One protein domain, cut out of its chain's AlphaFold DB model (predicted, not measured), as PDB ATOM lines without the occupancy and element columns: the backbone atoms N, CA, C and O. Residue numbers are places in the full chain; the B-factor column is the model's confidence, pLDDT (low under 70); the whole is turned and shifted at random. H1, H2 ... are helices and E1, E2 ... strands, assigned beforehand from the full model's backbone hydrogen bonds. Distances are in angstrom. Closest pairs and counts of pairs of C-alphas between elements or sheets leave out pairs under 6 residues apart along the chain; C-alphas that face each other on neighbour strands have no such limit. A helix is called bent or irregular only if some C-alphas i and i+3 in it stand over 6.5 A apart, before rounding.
ATOM      1  N   GLY A 167      10.515 -16.432 151.596       95.69
ATOM      2  CA  GLY A 167      11.677 -16.549 152.470       95.69
ATOM      3  C   GLY A 167      13.011 -16.169 151.822       95.69
ATOM      4  O   GLY A 167      13.104 -15.759 150.663       95.69
ATOM      5  N   TYR A 168      14.065 -16.344 152.612       96.56
ATOM      6  CA  TYR A 168      15.454 -16.058 152.289       96.56
ATOM      7  C   TYR A 168      16.288 -17.315 152.517       96.56
ATOM      8  O   TYR A 168      16.284 -17.900 153.598       96.56
ATOM      9  N   LEU A 169      17.011 -17.731 151.487       96.81
ATOM     10  CA  LEU A 169      17.886 -18.887 151.516       96.81
ATOM     11  C   LEU A 169      19.107 -18.607 152.394       96.81
ATOM     12  O   LEU A 169      19.830 -17.634 152.184       96.81
ATOM     13  N   ALA A 170      19.323 -19.458 153.386       95.94
ATOM     14  CA  ALA A 170      20.420 -19.347 154.335       95.94
ATOM     15  C   ALA A 170      21.540 -20.352 154.031       95.94
ATOM     16  O   ALA A 170      22.718 -20.034 154.194       95.94
ATOM     17  N   ALA A 171      21.182 -21.546 153.548       95.81
ATOM     18  CA  ALA A 171      22.127 -22.564 153.106       95.81
ATOM     19  C   ALA A 171      21.491 -23.520 152.088       95.81
ATOM     20  O   ALA A 171      20.277 -23.744 152.102       95.81
ATOM     21  N   VAL A 172      22.341 -24.107 151.247       95.81
ATOM     22  CA  VAL A 172      22.001 -25.169 150.295       95.81
ATOM     23  C   VAL A 172      22.902 -26.351 150.590       95.81
ATOM     24  O   VAL A 172      24.127 -26.222 150.549       95.81
ATOM     25  N   ILE A 173      22.299 -27.488 150.914       93.75
ATOM     26  CA  ILE A 173      23.014 -28.669 151.384       93.75
ATOM     27  C   ILE A 173      22.636 -29.842 150.487       93.75
ATOM     28  O   ILE A 173      21.458 -30.162 150.352       93.75
ATOM     29  N   VAL A 174      23.622 -30.486 149.874       91.06
ATOM     30  CA  VAL A 174      23.432 -31.714 149.100       91.06
ATOM     31  C   VAL A 174      23.665 -32.899 150.032       91.06
ATOM     32  O   VAL A 174      24.775 -33.122 150.516       91.06
ATOM     33  N   SER A 175      22.584 -33.621 150.300       85.62
ATOM     34  CA  SER A 175      22.552 -34.860 151.076       85.62
ATOM     35  C   SER A 175      22.945 -36.054 150.207       85.62
ATOM     36  O   SER A 175      22.887 -36.009 148.972       85.62
ATOM     37  N   GLU A 176      23.256 -37.169 150.866       74.06
ATOM     38  CA  GLU A 176      23.262 -38.477 150.215       74.06
ATOM     39  C   GLU A 176      21.923 -38.703 149.474       74.06
ATOM     40  O   GLU A 176      20.875 -38.200 149.885       74.06
ATOM     41  N   GLU A 177      21.973 -39.425 148.349       73.94
ATOM     42  CA  GLU A 177      20.839 -39.703 147.441       73.94
ATOM     43  C   GLU A 177      20.370 -38.557 146.515       73.94
ATOM     44  O   GLU A 177      19.383 -38.724 145.798       73.94
ATOM     45  N   ASN A 178      21.131 -37.461 146.386       75.25
ATOM     46  CA  ASN A 178      20.821 -36.316 145.502       75.25
ATOM     47  C   ASN A 178      19.584 -35.509 145.936       75.25
ATOM     48  O   ASN A 178      18.826 -34.998 145.105       75.25
ATOM     49  N   ILE A 179      19.390 -35.398 147.249       87.06
ATOM     50  CA  ILE A 179      18.393 -34.517 147.856       87.06
ATOM     51  C   ILE A 179      19.080 -33.197 148.213       87.06
ATOM     52  O   ILE A 179      20.124 -33.193 148.865       87.06
ATOM     53  N   ILE A 180      18.492 -32.075 147.803       90.75
ATOM     54  CA  ILE A 180      18.895 -30.744 148.255       90.75
ATOM     55  C   ILE A 180      18.039 -30.368 149.454       90.75
ATOM     56  O   ILE A 180      16.819 -30.278 149.338       90.75
ATOM     57  N   LYS A 181      18.682 -30.076 150.580       93.38
ATOM     58  CA  LYS A 181      18.071 -29.422 151.735       93.38
ATOM     59  C   LYS A 181      18.354 -27.925 151.646       93.38
ATOM     60  O   LYS A 181      19.505 -27.492 151.609       93.38
ATOM     61  N   LEU A 182      17.291 -27.137 151.600       95.50
ATOM     62  CA  LEU A 182      17.317 -25.680 151.615       95.50
ATOM     63  C   LEU A 182      16.976 -25.214 153.025       95.50
ATOM     64  O   LEU A 182      15.889 -25.514 153.519       95.50
ATOM     65  N   LEU A 183      17.872 -24.461 153.660       96.06
ATOM     66  CA  LEU A 183      17.544 -23.751 154.895       96.06
ATOM     67  C   LEU A 183      16.938 -22.403 154.531       96.06
ATOM     68  O   LEU A 183      17.602 -21.582 153.900       96.06
ATOM     69  N   VAL A 184      15.680 -22.180 154.906       96.75
ATOM     70  CA  VAL A 184      14.929 -20.977 154.535       96.75
ATOM     71  C   VAL A 184      14.511 -20.204 155.781       96.75
ATOM     72  O   VAL A 184      13.719 -20.699 156.580       96.75
ATOM     73  N   ALA A 185      14.994 -18.971 155.909       96.19
ATOM     74  CA  ALA A 185      14.582 -18.021 156.936       96.19
ATOM     75  C   ALA A 185      13.431 -17.134 156.428       96.19
ATOM     76  O   ALA A 185      13.379 -16.791 155.248       96.19
ATOM     77  N   MET A 186      12.510 -16.726 157.304       94.44
ATOM     78  CA  MET A 186      11.388 -15.842 156.924       94.44
ATOM     79  C   MET A 186      11.716 -14.349 157.069       94.44
ATOM     80  O   MET A 186      10.993 -13.497 156.554       94.44
ATOM     81  N   GLU A 187      12.826 -14.026 157.730       92.81
ATOM     82  CA  GLU A 187      13.305 -12.662 157.947       92.81
ATOM     83  C   GLU A 187      14.700 -12.491 157.334       92.81
ATOM     84  O   GLU A 187      15.559 -13.352 157.491       92.81
ATOM     85  N   GLN A 188      14.932 -11.374 156.636       92.06
ATOM     86  CA  GLN A 188      16.179 -11.130 155.899       92.06
ATOM     87  C   GLN A 188      17.391 -10.849 156.806       92.06
ATOM     88  O   GLN A 188      18.527 -11.122 156.418       92.06
ATOM     89  N   ASP A 189      17.142 -10.292 157.992       89.25
ATOM     90  CA  ASP A 189      18.154  -9.821 158.944       89.25
ATOM     91  C   ASP A 189      18.092 -10.618 160.262       89.25
ATOM     92  O   ASP A 189      18.132 -10.050 161.352       89.25
ATOM     93  N   SER A 190      17.948 -11.942 160.164       85.50
ATOM     94  CA  SER A 190      17.930 -12.840 161.325       85.50
ATOM     95  C   SER A 190      19.303 -12.883 162.017       85.50
ATOM     96  O   SER A 190      20.337 -12.997 161.355       85.50
ATOM     97  N   GLU A 191      19.325 -12.784 163.350       86.81
ATOM     98  CA  GLU A 191      20.543 -12.993 164.145       86.81
ATOM     99  C   GLU A 191      20.898 -14.486 164.202       86.81
ATOM    100  O   GLU A 191      20.021 -15.341 164.133       86.81
ATOM    101  N   LEU A 192      22.187 -14.815 164.352       85.88
ATOM    102  CA  LEU A 192      22.614 -16.205 164.524       85.88
ATOM    103  C   LEU A 192      22.405 -16.675 165.982       85.88
ATOM    104  O   LEU A 192      22.774 -15.940 166.906       85.88
ATOM    105  N   PRO A 193      21.906 -17.904 166.212       90.88
ATOM    106  CA  PRO A 193      21.507 -18.878 165.198       90.88
ATOM    107  C   PRO A 193      20.185 -18.501 164.513       90.88
ATOM    108  O   PRO A 193      19.218 -18.148 165.184       90.88
ATOM    109  N   ALA A 194      20.149 -18.587 163.181       92.25
ATOM    110  CA  ALA A 194      19.003 -18.126 162.403       92.25
ATOM    111  C   ALA A 194      17.851 -19.140 162.447       92.25
ATOM    112  O   ALA A 194      18.055 -20.336 162.221       92.25
ATOM    113  N   ASP A 195      16.627 -18.659 162.672       93.50
ATOM    114  CA  ASP A 195      15.410 -19.471 162.583       93.50
ATOM    115  C   ASP A 195      15.140 -19.868 161.124       93.50
ATOM    116  O   ASP A 195      14.877 -19.015 160.269       93.50
ATOM    117  N   CYS A 196      15.198 -21.168 160.834       95.44
ATOM    118  CA  CYS A 196      15.075 -21.713 159.485       95.44
ATOM    119  C   CYS A 196      14.074 -22.867 159.415       95.44
ATOM    120  O   CYS A 196      13.920 -23.655 160.345       95.44
ATOM    121  N   ILE A 197      13.445 -23.008 158.252       95.00
ATOM    122  CA  ILE A 197      12.672 -24.185 157.856       95.00
ATOM    123  C   ILE A 197      13.486 -24.954 156.817       95.00
ATOM    124  O   ILE A 197      14.038 -24.346 155.897       95.00
ATOM    125  N   ILE A 198      13.548 -26.281 156.947       94.81
ATOM    126  CA  ILE A 198      14.138 -27.142 155.918       94.81
ATOM    127  C   ILE A 198      13.102 -27.375 154.823       94.81
ATOM    128  O   ILE A 198      11.993 -27.832 155.096       94.81
ATOM    129  N   LYS A 199      13.480 -27.106 153.575       94.06
ATOM    130  CA  LYS A 199      12.722 -27.529 152.395       94.06
ATOM    131  C   LYS A 199      13.570 -28.464 151.554       94.06
ATOM    132  O   LYS A 199      14.735 -28.172 151.304       94.06
ATOM    133  N   GLU A 200      12.988 -29.571 151.117       92.25
ATOM    134  CA  GLU A 200      13.693 -30.571 150.320       92.25
ATOM    135  C   GLU A 200      13.301 -30.483 148.848       92.25
ATOM    136  O   GLU A 200      12.120 -30.381 148.509       92.25
ATOM    137  N   VAL A 201      14.303 -30.538 147.975       90.12
ATOM    138  CA  VAL A 201      14.142 -30.546 146.518       90.12
ATOM    139  C   VAL A 201      14.965 -31.690 145.948       90.12
ATOM    140  O   VAL A 201      16.121 -31.886 146.316       90.12
ATOM    141  N   ASN A 202      14.374 -32.463 145.042       87.12
ATOM    142  CA  ASN A 202      15.088 -33.548 144.379       87.12
ATOM    143  C   ASN A 202      15.891 -32.997 143.206       87.12
ATOM    144  O   ASN A 202      15.334 -32.325 142.339       87.12
ATOM    145  N   ILE A 203      17.175 -33.347 143.121       80.25
ATOM    146  CA  ILE A 203      17.966 -33.021 141.935       80.25
ATOM    147  C   ILE A 203      17.475 -33.904 140.787       80.25
ATOM    148  O   ILE A 203      17.454 -35.134 140.924       80.25
ATOM    149  N   PRO A 204      17.132 -33.342 139.617       80.62
ATOM    150  CA  PRO A 204      16.795 -34.144 138.451       80.62
ATOM    151  C   PRO A 204      18.082 -34.700 137.815       80.62
ATOM    152  O   PRO A 204      18.429 -34.365 136.686       80.62
ATOM    153  N   VAL A 205      18.794 -35.589 138.521       80.56
ATOM    154  CA  VAL A 205      20.095 -36.161 138.105       80.56
ATOM    155  C   VAL A 205      20.029 -36.785 136.715       80.56
ATOM    156  O   VAL A 205      20.983 -36.715 135.951       80.56
ATOM    157  N   LYS A 206      18.879 -37.363 136.349       82.81
ATOM    158  CA  LYS A 206      18.664 -37.905 135.001       82.81
ATOM    159  C   LYS A 206      18.766 -36.832 133.918       82.81
ATOM    160  O   LYS A 206      19.358 -37.112 132.889       82.81
ATOM    161  N   ALA A 207      18.220 -35.639 134.157       83.69
ATOM    162  CA  ALA A 207      18.331 -34.521 133.226       83.69
ATOM    163  C   ALA A 207      19.773 -33.995 133.176       83.69
ATOM    164  O   ALA A 207      20.293 -33.741 132.101       83.69
ATOM    165  N   LEU A 208      20.459 -33.915 134.321       86.19
ATOM    166  CA  LEU A 208      21.871 -33.514 134.383       86.19
ATOM    167  C   LEU A 208      22.805 -34.483 133.639       86.19
ATOM    168  O   LEU A 208      23.705 -34.046 132.921       86.19
ATOM    169  N   ALA A 209      22.543 -35.789 133.728       84.94
ATOM    170  CA  ALA A 209      23.297 -36.801 132.995       84.94
ATOM    171  C   ALA A 209      23.187 -36.627 131.465       84.94
ATOM    172  O   ALA A 209      24.150 -36.906 130.753       84.94
ATOM    173  N   GLU A 210      22.064 -36.107 130.946       85.31
ATOM    174  CA  GLU A 210      21.921 -35.778 129.513       85.31
ATOM    175  C   GLU A 210      22.886 -34.667 129.063       85.31
ATOM    176  O   GLU A 210      23.221 -34.580 127.881       85.31
ATOM    177  N   PHE A 211      23.385 -33.859 130.002       86.00
ATOM    178  CA  PHE A 211      24.368 -32.800 129.771       86.00
ATOM    179  C   PHE A 211      25.792 -33.197 130.187       86.00
ATOM    180  O   PHE A 211      26.651 -32.324 130.318       86.00
ATOM    181  N   GLU A 212      26.065 -34.493 130.386       84.75
ATOM    182  CA  GLU A 212      27.357 -35.015 130.865       84.75
ATOM    183  C   GLU A 212      27.742 -34.487 132.267       84.75
ATOM    184  O   GLU A 212      28.921 -34.383 132.602       84.75
ATOM    185  N   VAL A 213      26.749 -34.133 133.092       85.44
ATOM    186  CA  VAL A 213      26.926 -33.751 134.502       85.44
ATOM    187  C   VAL A 213      26.600 -34.971 135.362       85.44
ATOM    188  O   VAL A 213      25.441 -35.244 135.674       85.44
ATOM    189  N   GLU A 214      27.633 -35.739 135.703       79.94
ATOM    190  CA  GLU A 214      27.491 -37.016 136.424       79.94
ATOM    191  C   GLU A 214      28.236 -37.045 137.761       79.94
ATOM    192  O   GLU A 214      27.823 -37.747 138.686       79.94
ATOM    193  N   ALA A 215      29.347 -36.314 137.878       83.88
ATOM    194  CA  ALA A 215      30.117 -36.279 139.109       83.88
ATOM    195  C   ALA A 215      29.506 -35.288 140.104       83.88
ATOM    196  O   ALA A 215      29.046 -34.211 139.733       83.88
ATOM    197  N   GLU A 216      29.594 -35.615 141.390       82.12
ATOM    198  CA  GLU A 216      29.101 -34.774 142.488       82.12
ATOM    199  C   GLU A 216      29.635 -33.335 142.415       82.12
ATOM    200  O   GLU A 216      28.887 -32.374 142.554       82.12
ATOM    201  N   LYS A 217      30.919 -33.175 142.080       84.38
ATOM    202  CA  LYS A 217      31.544 -31.863 141.887       84.38
ATOM    203  C   LYS A 217      30.901 -31.048 140.758       84.38
ATOM    204  O   LYS A 217      30.822 -29.827 140.866       84.38
ATOM    205  N   ASP A 218      30.471 -31.704 139.685       86.44
ATOM    206  CA  ASP A 218      29.846 -31.025 138.549       86.44
ATOM    207  C   ASP A 218      28.421 -30.594 138.917       86.44
ATOM    208  O   ASP A 218      28.019 -29.480 138.598       86.44
ATOM    209  N   VAL A 219      27.696 -31.430 139.674       87.44
ATOM    210  CA  VAL A 219      26.381 -31.087 140.242       87.44
ATOM    211  C   VAL A 219      26.484 -29.878 141.174       87.44
ATOM    212  O   VAL A 219      25.685 -28.953 141.051       87.44
ATOM    213  N   ILE A 220      27.489 -29.844 142.058       90.31
ATOM    214  CA  ILE A 220      27.771 -28.677 142.912       90.31
ATOM    215  C   ILE A 220      28.002 -27.428 142.058       90.31
ATOM    216  O   ILE A 220      27.436 -26.385 142.360       90.31
ATOM    217  N   GLY A 221      28.777 -27.536 140.975       91.44
ATOM    218  CA  GLY A 221      29.016 -26.415 140.064       91.44
ATOM    219  C   GLY A 221      27.725 -25.857 139.459       91.44
ATOM    220  O   GLY A 221      27.520 -24.648 139.481       91.44
ATOM    221  N   VAL A 222      26.824 -26.728 138.990       92.62
ATOM    222  CA  VAL A 222      25.512 -26.313 138.459       92.62
ATOM    223  C   VAL A 222      24.669 -25.624 139.534       92.62
ATOM    224  O   VAL A 222      24.017 -24.614 139.268       92.62
ATOM    225  N   LEU A 223      24.676 -26.144 140.764       93.12
ATOM    226  CA  LEU A 223      23.927 -25.546 141.867       93.12
ATOM    227  C   LEU A 223      24.499 -24.194 142.285       93.12
ATOM    228  O   LEU A 223      23.722 -23.266 142.483       93.12
ATOM    229  N   ASP A 224      25.819 -24.045 142.349       94.69
ATOM    230  CA  ASP A 224      26.462 -22.769 142.662       94.69
ATOM    231  C   ASP A 224      26.109 -21.683 141.635       94.69
ATOM    232  O   ASP A 224      25.768 -20.568 142.027       94.69
ATOM    233  N   GLU A 225      26.094 -22.011 140.341       94.69
ATOM    234  CA  GLU A 225      25.646 -21.083 139.290       94.69
ATOM    235  C   GLU A 225      24.134 -20.801 139.374       94.69
ATOM    236  O   GLU A 225      23.677 -19.679 139.143       94.69
ATOM    237  N   THR A 226      23.333 -21.790 139.781       94.75
ATOM    238  CA  THR A 226      21.876 -21.649 139.946       94.75
ATOM    239  C   THR A 226      21.519 -20.725 141.112       94.75
ATOM    240  O   THR A 226      20.701 -19.813 140.970       94.75
ATOM    241  N   ILE A 227      22.115 -20.942 142.285       95.19
ATOM    242  CA  ILE A 227      21.695 -20.311 143.546       95.19
ATOM    243  C   ILE A 227      22.119 -18.843 143.647       95.19
ATOM    244  O   ILE A 227      21.585 -18.107 144.474       95.19
ATOM    245  N   VAL A 228      23.070 -18.393 142.824       95.00
ATOM    246  CA  VAL A 228      23.493 -16.982 142.767       95.00
ATOM    247  C   VAL A 228      22.625 -16.128 141.840       95.00
ATOM    248  O   VAL A 228      22.792 -14.905 141.822       95.00
ATOM    249  N   ARG A 229      21.695 -16.737 141.092       94.38
ATOM    250  CA  ARG A 229      20.778 -16.026 140.191       94.38
ATOM    251  C   ARG A 229      19.876 -15.060 140.961       94.38
ATOM    252  O   ARG A 229      19.499 -15.304 142.104       94.38
ATOM    253  N   GLU A 230      19.496 -13.960 140.308       90.44
ATOM    254  CA  GLU A 230      18.731 -12.863 140.931       90.44
ATOM    255  C   GLU A 230      17.357 -13.285 141.478       90.44
ATOM    256  O   GLU A 230      16.831 -12.632 142.378       90.44
ATOM    257  N   SER A 231      16.776 -14.372 140.961       92.00
ATOM    258  CA  SER A 231      15.513 -14.936 141.453       92.00
ATOM    259  C   SER A 231      15.626 -15.545 142.854       92.00
ATOM    260  O   SER A 231      14.613 -15.661 143.543       92.00
ATOM    261  N   ILE A 232      16.836 -15.901 143.299       95.94
ATOM    262  CA  ILE A 232      17.083 -16.520 144.600       95.94
ATOM    263  C   ILE A 232      17.462 -15.448 145.623       95.94
ATOM    264  O   ILE A 232      18.527 -14.824 145.571       95.94
ATOM    265  N   LYS A 233      16.584 -15.249 146.607       95.44
ATOM    266  CA  LYS A 233      16.824 -14.339 147.729       95.44
ATOM    267  C   LYS A 233      17.646 -15.052 148.790       95.44
ATOM    268  O   LYS A 233      17.250 -16.115 149.250       95.44
ATOM    269  N   TRP A 234      18.747 -14.441 149.208       96.62
ATOM    270  CA  TRP A 234      19.605 -14.959 150.273       96.62
ATOM    271  C   TRP A 234      19.428 -14.173 151.566       96.62
ATOM    272  O   TRP A 234      19.190 -12.963 151.529       96.62
ATOM    273  N   LEU A 235      19.588 -14.862 152.694       96.12
ATOM    274  CA  LEU A 235      19.702 -14.252 154.013       96.12
ATOM    275  C   LEU A 235      20.970 -13.386 154.054       96.12
ATOM    276  O   LEU A 235      22.021 -13.771 153.524       96.12
ATOM    277  N   ASN A 236      20.881 -12.197 154.650       93.88
ATOM    278  CA  ASN A 236      22.003 -11.264 154.660       93.88
ATOM    279  C   ASN A 236      23.198 -11.837 155.438       93.88
ATOM    280  O   ASN A 236      23.050 -12.438 156.495       93.88
ATOM    281  N   GLY A 237      24.407 -11.627 154.911       89.12
ATOM    282  CA  GLY A 237      25.647 -12.086 155.547       89.12
ATOM    283  C   GLY A 237      25.989 -13.563 155.325       89.12
ATOM    284  O   GLY A 237      27.080 -13.976 155.712       89.12
ATOM    285  N   MET A 238      25.122 -14.332 154.660       91.88
ATOM    286  CA  MET A 238      25.388 -15.736 154.348       91.88
ATOM    287  C   MET A 238      26.268 -15.902 153.106       91.88
ATOM    288  O   MET A 238      26.219 -15.117 152.155       91.88
ATOM    289  N   GLU A 239      27.078 -16.959 153.117       90.81
ATOM    290  CA  GLU A 239      27.886 -17.361 151.969       90.81
ATOM    291  C   GLU A 239      27.006 -18.060 150.929       90.81
ATOM    292  O   GLU A 239      26.349 -19.057 151.225       90.81
ATOM    293  N   LYS A 240      27.019 -17.545 149.696       94.56
ATOM    294  CA  LYS A 240      26.240 -18.087 148.580       94.56
ATOM    295  C   LYS A 240      26.963 -19.264 147.939       94.56
ATOM    296  O   LYS A 240      27.641 -19.090 146.929       94.56
ATOM    297  N   ARG A 241      26.859 -20.434 148.559       93.88
ATOM    298  CA  ARG A 241      27.433 -21.672 148.031       93.88
ATOM    299  C   ARG A 241      26.616 -22.893 148.413       93.88
ATOM    300  O   ARG A 241      25.899 -22.893 149.416       93.88
ATOM    301  N   THR A 242      26.831 -23.951 147.659       94.19
ATOM    302  CA  THR A 242      26.371 -25.298 147.949       94.19
ATOM    303  C   THR A 242      27.376 -25.990 148.868       94.19
ATOM    304  O   THR A 242      28.590 -25.860 148.707       94.19
ATOM    305  N   CYS A 243      26.882 -26.711 149.869       91.94
ATOM    306  CA  CYS A 243      27.694 -27.544 150.752       91.94
ATOM    307  C   CYS A 243      27.267 -29.000 150.601       91.94
ATOM    308  O   CYS A 243      26.086 -29.281 150.418       91.94
ATOM    309  N   LEU A 244      28.207 -29.928 150.713       91.12
ATOM    310  CA  LEU A 244      27.860 -31.321 150.965       91.12
ATOM    311  C   LEU A 244      27.459 -31.464 152.432       91.12
ATOM    312  O   LEU A 244      28.006 -30.767 153.286       91.12
ATOM    313  N   GLU A 245      26.526 -32.360 152.733       90.62
ATOM    314  CA  GLU A 245      26.073 -32.581 154.111       90.62
ATOM    315  C   GLU A 245      27.220 -32.903 155.090       90.62
ATOM    316  O   GLU A 245      27.296 -32.229 156.117       90.62
ATOM    317  N   PRO A 246      28.199 -33.774 154.761       89.69
ATOM    318  CA  PRO A 246      29.356 -34.000 155.630       89.69
ATOM    319  C   PRO A 246      30.191 -32.743 155.918       89.69
ATOM    320  O   PRO A 246      30.784 -32.629 156.986       89.69
ATOM    321  N   ASP A 247      30.238 -31.790 154.981       89.75
ATOM    322  CA  ASP A 247      30.946 -30.513 155.154       89.75
ATOM    323  C   ASP A 247      30.103 -29.476 155.919       89.75
ATOM    324  O   ASP A 247      30.601 -28.410 156.294       89.75
ATOM    325  N   PHE A 248      28.812 -29.755 156.109       91.69
ATOM    326  CA  PHE A 248      27.861 -28.887 156.793       91.69
ATOM    327  C   PHE A 248      27.615 -29.302 158.247       91.69
ATOM    328  O   PHE A 248      27.112 -28.488 159.018       91.69
ATOM    329  N   ASP A 249      28.006 -30.513 158.649       88.56
ATOM    330  CA  ASP A 249      27.705 -31.060 159.976       88.56
ATOM    331  C   ASP A 249      28.143 -30.157 161.146       88.56
ATOM    332  O   ASP A 249      27.413 -30.001 162.123       88.56
ATOM    333  N   ASP A 250      29.282 -29.474 161.022       88.06
ATOM    334  CA  ASP A 250      29.782 -28.546 162.050       88.06
ATOM    335  C   ASP A 250      29.066 -27.175 162.057       88.06
ATOM    336  O   ASP A 250      29.363 -26.325 162.897       88.06
ATOM    337  N   ARG A 251      28.150 -26.923 161.112       89.69
ATOM    338  CA  ARG A 251      27.432 -25.646 160.935       89.69
ATOM    339  C   ARG A 251      25.967 -25.702 161.349       89.69
ATOM    340  O   ARG A 251      25.320 -24.661 161.365       89.69
ATOM    341  N   TRP A 252      25.424 -26.872 161.693       90.56
ATOM    342  CA  TRP A 252      24.028 -26.986 162.136       90.56
ATOM    343  C   TRP A 252      23.718 -26.122 163.366       90.56
ATOM    344  O   TRP A 252      22.606 -25.617 163.475       90.56
ATOM    345  N   ASP A 253      24.703 -25.890 164.241       90.62
ATOM    346  CA  ASP A 253      24.566 -25.032 165.428       90.62
ATOM    347  C   ASP A 253      24.353 -23.538 165.090       90.62
ATOM    348  O   ASP A 253      23.913 -22.775 165.952       90.62
ATOM    349  N   ASP A 254      24.609 -23.116 163.843       91.56
ATOM    350  CA  ASP A 254      24.314 -21.762 163.351       91.56
ATOM    351  C   ASP A 254      22.813 -21.568 163.032       91.56
ATOM    352  O   ASP A 254      22.398 -20.461 162.671       91.56
ATOM    353  N   PHE A 255      21.982 -22.613 163.148       93.06
ATOM    354  CA  PHE A 255      20.580 -22.596 162.727       93.06
ATOM    355  C   PHE A 255      19.647 -23.242 163.752       93.06
ATOM    356  O   PHE A 255      19.928 -24.296 164.320       93.06
ATOM    357  N   VAL A 256      18.470 -22.645 163.936       91.12
ATOM    358  CA  VAL A 256      17.364 -23.261 164.675       91.12
ATOM    359  C   VAL A 256      16.365 -23.799 163.661       91.12
ATOM    360  O   VAL A 256      15.699 -23.035 162.967       91.12
ATOM    361  N   ILE A 257      16.273 -25.125 163.559       91.38
ATOM    362  CA  ILE A 257      15.385 -25.786 162.601       91.38
ATOM    363  C   ILE A 257      13.981 -25.905 163.189       91.38
ATOM    364  O   ILE A 257      13.763 -26.603 164.182       91.38
ATOM    365  N   GLN A 258      13.025 -25.233 162.559       83.50
ATOM    366  CA  GLN A 258      11.607 -25.360 162.871       83.50
ATOM    367  C   GLN A 258      11.003 -26.524 162.075       83.50
ATOM    368  O   GLN A 258      11.411 -26.787 160.941       83.50
ATOM    369  N   GLU A 259      10.029 -27.228 162.660       72.50
ATOM    370  CA  GLU A 259       9.230 -28.201 161.903       72.50
ATOM    371  C   GLU A 259       8.469 -27.454 160.795       72.50
ATOM    372  O   GLU A 259       7.684 -26.544 161.081       72.50
TER     373      GLU A 259
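This is residues 167 to 259 of the 260 residues of the protein "DUF1232 domain-containing protein" of bacterium 0.1xD8-71 (UniProt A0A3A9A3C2). A strongly twisted sheet of five strands makes the core, with H2 along one of its faces and H3 along the opposite face, while the small helix H1 lies beyond the sheet and off it, farthest from the mean of the C-alphas. The three long strands E1, E2 and E3 fold back and forth as the body of the sheet, and the short E4 and E5 form its two edges. The printed part has 93 residues, with five named strands and three named helices in the order E1 E2 E3 H1 H2 E4 H3 E5; the sheet's order is E4 E1 E2 E3 E5, mixed, and the class is mixed, helices and strands. It is compact, with a radius of gyration of the C-alphas of 13.3 A and spans of 41 by 27 by 20 A.

E1, residues 168 to 175, E2, residues 179 to 185, and E3, residues 194 to 202, form a meander, each strand the antiparallel neighbour of the one before, and both E1 and E2 and E2 and E3 are hairpins. N 170 and O 183 are 2.8 A apart between E1 and E2, and N 182 and O 199 are 2.8 A apart between E2 and E3, both within hydrogen-bond range. H1, residues 205 to 210, is not on the sheet. H2, residues 216 to 227, is close to H1 but not clearly touching, about perpendicular at 83 degrees; the closest C-alphas, of Leu 208 and Val 219, are 7.8 A apart. E4, residues 242 to 244, is the parallel neighbour of E1, with N 243 and O 172 2.9 A apart. H2 lies over E4 and E1 at a height over the sheet of 9.4 A; the closest C-alphas of H2 and E4, of Asp 224 and Thr 242, are 5.9 A apart. E3, H1 and H2, and E4 make a split strand-helix-strand unit, two strands of one sheet that are not neighbours, with helices between them along the chain and with E1 and E2 between them in the sheet, and its crossover is right-handed. H3, residues 245 to 254, is on the opposite face from H2, over E1 at a height of 8.7 A. It is irregular, C-alphas 247 and 250 being 7.3 A apart. E5, residues 255 to 258, is the parallel neighbour of E3, with N 196 and O 256 2.9 A apart. Every O i to N i+4 pair is within hydrogen-bond range in H1 and H2; in H3 1 of 6 is, beside 3 of 7 O i to N i+3 pairs.

E1 begins at C-alpha 168, (15.454, -16.058, 152.289), and is 20.1 A long; E2 is 19.2 A and E3 24.0 A. H2 is 16.3 A long from C-alpha 216, (29.101, -34.774, 142.488), and H3 is 14.3 A. E5 ends at C-alpha 258, (11.607, -25.360, 162.871).

The two C-alphas farthest apart, of Glu 191 and Glu 210, are 41.5 A from each other. The printed part has no cut. The link from H2 to E4, residues 228 to 241, is long. The mean pLDDT of the printed part is 90.0, and no printed residue is under 70.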